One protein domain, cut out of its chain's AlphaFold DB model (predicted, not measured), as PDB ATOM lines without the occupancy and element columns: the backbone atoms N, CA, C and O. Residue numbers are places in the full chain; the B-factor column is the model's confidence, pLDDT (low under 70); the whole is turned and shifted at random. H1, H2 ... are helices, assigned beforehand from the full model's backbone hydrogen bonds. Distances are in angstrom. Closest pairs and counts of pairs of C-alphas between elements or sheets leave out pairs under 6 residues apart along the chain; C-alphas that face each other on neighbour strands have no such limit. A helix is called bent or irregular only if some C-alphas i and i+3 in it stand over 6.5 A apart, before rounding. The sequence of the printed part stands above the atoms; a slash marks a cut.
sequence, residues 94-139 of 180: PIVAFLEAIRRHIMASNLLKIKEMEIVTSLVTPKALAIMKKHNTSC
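This is residues 94 to 139 of the 180 residues of the protein "ZnF_PMZ domain-containing protein" of Brassica oleracea var. oleracea (UniProt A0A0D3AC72). One long helix, H1, and one short helix, H2, make a wide, open V, with the short link of residues 120 to 125 at its corner and no contact between the two helices. The long arm is H1, and residues 94 to 115 stand free, as do residues 118 to 123 in the corner and residues 133 to 139 at the other end. The printed part has 46 residues with two named helices, in the order H1, H2, and no named strand; its class is all helix. It is extended, with a radius of gyration of the C-alphas of 16.9 A, and the C-alphas span 53 by 23 by 9 A.

Find C-alpha 95 at (18.159, 27.137, 41.418), where H1, residues 95 to 119, begins. From there it runs 37.2 A to C-alpha 119 at (50.719, 11.740, 50.587), with x rising and y falling. Look next at residues 126 to 136, which are H2, 15.0 A from first to last C-alpha; it ends at C-alpha 136 at (48.184, -10.807, 41.043).

Start from H1, the longest helix, with 25 residues. H1 and H2 are apart: no C-alpha of the one is within 8 A of the other. The N-to-C direction of H1 is (0.87, -0.45, 0.18), while that of H2 is (0.07, -0.96, -0.27). In H2 every O i to N i+4 pair is within hydrogen-bond range; in H1, 20 of 21 are. Neither helix is bent.

The C-alphas of Pro 94 and Cys 139, the first and last printed, are the two farthest apart, at 53.7 A. The printed part has no cut, and its one link between named elements, H1 to H2, is short. In the B-factor column you will find a mean pLDDT of 82.5 for the printed part of this model; residues 134 to 139 are under 70.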
ATOM      1  N   PRO A  94      16.429  27.590  45.971       95.88
ATOM      2  CA  PRO A  94      16.391  28.241  44.663       95.88
ATOM      3  C   PRO A  94      17.497  27.719  43.737       95.88
ATOM      4  O   PRO A  94      18.573  27.343  44.205       95.88
ATOM      5  N   ILE A  95      17.267  27.753  42.419       93.69
ATOM      6  CA  ILE A  95      18.159  27.137  41.418       93.69
ATOM      7  C   ILE A  95      19.629  27.567  41.553       93.69
ATOM      8  O   ILE A  95      20.526  26.731  41.467       93.69
ATOM      9  N   VAL A  96      19.883  28.844  41.848       96.12
ATOM     10  CA  VAL A  96      21.241  29.377  42.041       96.12
ATOM     11  C   VAL A  96      21.911  28.748  43.265       96.12
ATOM     12  O   VAL A  96      23.039  28.268  43.183       96.12
ATOM     13  N   ALA A  97      21.200  28.682  44.393       93.38
ATOM     14  CA  ALA A  97      21.707  28.079  45.624       93.38
ATOM     15  C   ALA A  97      21.896  26.557  45.492       93.38
ATOM     16  O   ALA A  97      22.863  26.010  46.024       93.38
ATOM     17  N   PHE A  98      21.024  25.881  44.737       92.88
ATOM     18  CA  PHE A  98      21.157  24.462  44.402       92.88
ATOM     19  C   PHE A  98      22.443  24.178  43.612       92.88
ATOM     20  O   PHE A  98      23.230  23.313  44.003       92.88
ATOM     21  N   LEU A  99      22.689  24.933  42.535       93.19
ATOM     22  CA  LEU A  99      23.897  24.786  41.718       93.19
ATOM     23  C   LEU A  99      25.163  25.091  42.524       93.19
ATOM     24  O   LEU A  99      26.146  24.352  42.440       93.19
ATOM     25  N   GLU A 100      25.124  26.121  43.366       94.88
ATOM     26  CA  GLU A 100      26.246  26.488  44.227       94.88
ATOM     27  C   GLU A 100      26.546  25.419  45.290       94.88
ATOM     28  O   GLU A 100      27.706  25.146  45.611       94.88
ATOM     29  N   ALA A 101      25.521  24.761  45.832       92.00
ATOM     30  CA  ALA A 101      25.704  23.642  46.749       92.00
ATOM     31  C   ALA A 101      26.338  22.423  46.054       92.00
ATOM     32  O   ALA A 101      27.260  21.819  46.606       92.00
ATOM     33  N   ILE A 102      25.916  22.102  44.823       90.88
ATOM     34  CA  ILE A 102      26.538  21.042  44.011       90.88
ATOM     35  C   ILE A 102      28.003  21.375  43.722       90.88
ATOM     36  O   ILE A 102      28.878  20.529  43.924       90.88
ATOM     37  N   ARG A 103      28.292  22.612  43.301       93.31
ATOM     38  CA  ARG A 103      29.658  23.076  43.024       93.31
ATOM     39  C   ARG A 103      30.557  22.903  44.248       93.31
ATOM     40  O   ARG A 103      31.616  22.285  44.141       93.31
ATOM     41  N   ARG A 104      30.122  23.385  45.420       93.88
ATOM     42  CA  ARG A 104      30.866  23.240  46.684       93.88
ATOM     43  C   ARG A 104      31.091  21.779  47.064       93.88
ATOM     44  O   ARG A 104      32.196  21.431  47.471       93.88
ATOM     45  N   HIS A 105      30.090  20.916  46.883       91.06
ATOM     46  CA  HIS A 105      30.222  19.484  47.150       91.06
ATOM     47  C   HIS A 105      31.298  18.822  46.274       91.06
ATOM     48  O   HIS A 105      32.145  18.078  46.777       91.06
ATOM     49  N   ILE A 106      31.301  19.119  44.970       91.00
ATOM     50  CA  ILE A 106      32.305  18.600  44.031       91.00
ATOM     51  C   ILE A 106      33.700  19.113  44.404       91.00
ATOM     52  O   ILE A 106      34.644  18.328  44.469       91.00
ATOM     53  N   MET A 107      33.832  20.407  44.701       95.50
ATOM     54  CA  MET A 107      35.117  21.000  45.078       95.50
ATOM     55  C   MET A 107      35.682  20.405  46.366       95.50
ATOM     56  O   MET A 107      36.851  20.029  46.391       95.50
ATOM     57  N   ALA A 108      34.860  20.254  47.406       94.19
ATOM     58  CA  ALA A 108      35.277  19.615  48.652       94.19
ATOM     59  C   ALA A 108      35.723  18.160  48.419       94.19
ATOM     60  O   ALA A 108      36.765  17.742  48.921       94.19
ATOM     61  N   SER A 109      34.982  17.411  47.597       89.94
ATOM     62  CA  SER A 109      35.323  16.028  47.241       89.94
ATOM     63  C   SER A 109      36.644  15.927  46.472       89.94
ATOM     64  O   SER A 109      37.431  15.012  46.709       89.94
ATOM     65  N   ASN A 110      36.910  16.865  45.560       92.12
ATOM     66  CA  ASN A 110      38.166  16.915  44.815       92.12
ATOM     67  C   ASN A 110      39.342  17.311  45.711       92.12
ATOM     68  O   ASN A 110      40.405  16.707  45.602       92.12
ATOM     69  N   LEU A 111      39.147  18.262  46.626       94.44
ATOM     70  CA  LEU A 111      40.182  18.671  47.575       94.44
ATOM     71  C   LEU A 111      40.643  17.504  48.455       94.44
ATOM     72  O   LEU A 111      41.839  17.351  48.677       94.44
ATOM     73  N   LEU A 112      39.718  16.658  48.922       91.06
ATOM     74  CA  LEU A 112      40.072  15.450  49.675       91.06
ATOM     75  C   LEU A 112      40.965  14.514  48.853       91.06
ATOM     76  O   LEU A 112      41.993  14.071  49.349       91.06
ATOM     77  N   LYS A 113      40.627  14.282  47.580       87.69
ATOM     78  CA  LYS A 113      41.439  13.444  46.684       87.69
ATOM     79  C   LYS A 113      42.815  14.041  46.401       87.69
ATOM     80  O   LYS A 113      43.779  13.296  46.295       87.69
ATOM     81  N   ILE A 114      42.912  15.364  46.266       89.50
ATOM     82  CA  ILE A 114      44.201  16.047  46.084       89.50
ATOM     83  C   ILE A 114      45.080  15.813  47.315       89.50
ATOM     84  O   ILE A 114      46.198  15.340  47.166       89.50
ATOM     85  N   LYS A 115      44.542  16.027  48.521       90.19
ATOM     86  CA  LYS A 115      45.262  15.762  49.779       90.19
ATOM     87  C   LYS A 115      45.671  14.298  49.932       90.19
ATOM     88  O   LYS A 115      46.764  14.012  50.400       90.19
ATOM     89  N   GLU A 116      44.808  13.364  49.534       86.88
ATOM     90  CA  GLU A 116      45.165  11.941  49.497       86.88
ATOM     91  C   GLU A 116      46.357  11.700  48.567       86.88
ATOM     92  O   GLU A 116      47.268  10.965  48.931       86.88
ATOM     93  N   MET A 117      46.378  12.335  47.393       85.00
ATOM     94  CA  MET A 117      47.456  12.190  46.415       85.00
ATOM     95  C   MET A 117      48.763  12.871  46.831       85.00
ATOM     96  O   MET A 117      49.818  12.353  46.491       85.00
ATOM     97  N   GLU A 118      48.720  13.965  47.594       86.75
ATOM     98  CA  GLU A 118      49.921  14.620  48.142       86.75
ATOM     99  C   GLU A 118      50.742  13.683  49.044       86.75
ATOM    100  O   GLU A 118      51.961  13.806  49.130       86.75
ATOM    101  N   ILE A 119      50.083  12.722  49.696       84.31
ATOM    102  CA  ILE A 119      50.719  11.740  50.587       84.31
ATOM    103  C   ILE A 119      51.260  10.535  49.795       84.31
ATOM    104  O   ILE A 119      52.116   9.790  50.274       84.31
ATOM    105  N   VAL A 120      50.763  10.309  48.576       83.75
ATOM    106  CA  VAL A 120      51.108   9.134  47.772       83.75
ATOM    107  C   VAL A 120      52.445   9.361  47.077       83.75
ATOM    108  O   VAL A 120      52.549  10.100  46.106       83.75
ATOM    109  N   THR A 121      53.469   8.655  47.546       76.75
ATOM    110  CA  THR A 121      54.814   8.655  46.948       76.75
ATOM    111  C   THR A 121      54.971   7.649  45.807       76.75
ATOM    112  O   THR A 121      55.941   7.708  45.056       76.75
ATOM    113  N   SER A 122      54.042   6.700  45.666       77.38
ATOM    114  CA  SER A 122      54.092   5.675  44.625       77.38
ATOM    115  C   SER A 122      53.588   6.191  43.277       77.38
ATOM    116  O   SER A 122      52.627   6.952  43.212       77.38
ATOM    117  N   LEU A 123      54.156   5.666  42.186       78.31
ATOM    118  CA  LEU A 123      53.749   5.963  40.803       78.31
ATOM    119  C   LEU A 123      52.258   5.682  40.528       78.31
ATOM    120  O   LEU A 123      51.651   6.245  39.620       78.31
ATOM    121  N   VAL A 124      51.663   4.784  41.313       79.12
ATOM    122  CA  VAL A 124      50.295   4.297  41.150       79.12
ATOM    123  C   VAL A 124      49.489   4.597  42.414       79.12
ATOM    124  O   VAL A 124      49.993   4.461  43.527       79.12
ATOM    125  N   THR A 125      48.215   4.974  42.252       78.94
ATOM    126  CA  THR A 125      47.327   5.268  43.393       78.94
ATOM    127  C   THR A 125      47.153   4.047  44.311       78.94
ATOM    128  O   THR A 125      47.096   2.915  43.815       78.94
ATOM    129  N   PRO A 126      46.957   4.229  45.633       81.94
ATOM    130  CA  PRO A 126      46.781   3.116  46.570       81.94
ATOM    131  C   PRO A 126      45.650   2.162  46.173       81.94
ATOM    132  O   PRO A 126      45.755   0.945  46.329       81.94
ATOM    133  N   LYS A 127      44.568   2.703  45.599       79.50
ATOM    134  CA  LYS A 127      43.431   1.916  45.118       79.50
ATOM    135  C   LYS A 127      43.785   1.075  43.895       79.50
ATOM    136  O   LYS A 127      43.406  -0.092  43.844       79.50
ATOM    137  N   ALA A 128      44.499   1.647  42.928       78.12
ATOM    138  CA  ALA A 128      44.971   0.897  41.772       78.12
ATOM    139  C   ALA A 128      45.975  -0.189  42.195       78.12
ATOM    140  O   ALA A 128      45.808  -1.333  41.790       78.12
ATOM    141  N   LEU A 129      46.898   0.103  43.119       79.25
ATOM    142  CA  LEU A 129      47.795  -0.903  43.703       79.25
ATOM    143  C   LEU A 129      47.034  -2.030  44.414       79.25
ATOM    144  O   LEU A 129      47.369  -3.200  44.251       79.25
ATOM    145  N   ALA A 130      45.991  -1.711  45.185       80.06
ATOM    146  CA  ALA A 130      45.159  -2.719  45.842       80.06
ATOM    147  C   ALA A 130      44.419  -3.612  44.830       80.06
ATOM    148  O   ALA A 130      44.289  -4.818  45.043       80.06
ATOM    149  N   ILE A 131      43.956  -3.035  43.716       75.75
ATOM    150  CA  ILE A 131      43.355  -3.784  42.608       75.75
ATOM    151  C   ILE A 131      44.413  -4.682  41.958       75.75
ATOM    152  O   ILE A 131      44.184  -5.883  41.847       75.75
ATOM    153  N   MET A 132      45.586  -4.145  41.612       72.94
ATOM    154  CA  MET A 132      46.690  -4.910  41.022       72.94
ATOM    155  C   MET A 132      47.088  -6.095  41.907       72.94
ATOM    156  O   MET A 132      47.082  -7.228  41.440       72.94
ATOM    157  N   LYS A 133      47.311  -5.875  43.209       75.25
ATOM    158  CA  LYS A 133      47.630  -6.945  44.175       75.25
ATOM    159  C   LYS A 133      46.554  -8.031  44.234       75.25
ATOM    160  O   LYS A 133      46.873  -9.210  44.321       75.25
ATOM    161  N   LYS A 134      45.275  -7.650  44.158       68.75
ATOM    162  CA  LYS A 134      44.147  -8.594  44.150       68.75
ATOM    163  C   LYS A 134      44.080  -9.426  42.865       68.75
ATOM    164  O   LYS A 134      43.616 -10.563  42.902       68.75
ATOM    165  N   HIS A 135      44.505  -8.862  41.740       58.16
ATOM    166  CA  HIS A 135      44.568  -9.566  40.460       58.16
ATOM    167  C   HIS A 135      45.865 -10.372  40.282       58.16
ATOM    168  O   HIS A 135      45.855 -11.344  39.534       58.16
ATOM    169  N   ASN A 136      46.920 -10.062  41.040       54.16
ATOM    170  CA  ASN A 136      48.184 -10.807  41.043       54.16
ATOM    171  C   ASN A 136      48.024 -12.259  41.575       54.16
ATOM    172  O   ASN A 136      48.771 -13.162  41.229       54.16
ATOM    173  N   THR A 137      46.968 -12.560  42.344       49.47
ATOM    174  CA  THR A 137      46.713 -13.930  42.842       49.47
ATOM    175  C   THR A 137      45.998 -14.870  41.860       49.47
ATOM    176  O   THR A 137      45.759 -16.030  42.193       49.47
ATOM    177  N   SER A 138      45.622 -14.417  40.659       46.69
ATOM    178  CA  SER A 138      45.076 -15.307  39.627       46.69
ATOM    179  C   SER A 138      45.439 -14.800  38.237       46.69
ATOM    180  O   SER A 138      44.800 -13.884  37.715       46.69
ATOM    181  N   CYS A 139      46.450 -15.421  37.635       42.00
ATOM    182  CA  CYS A 139      46.852 -15.168  36.260       42.00
ATOM    183  C   CYS A 139      45.635 -15.225  35.320       42.00
ATOM    184  O   CYS A 139      45.060 -16.282  35.069       42.00
TER     185      CYS A 139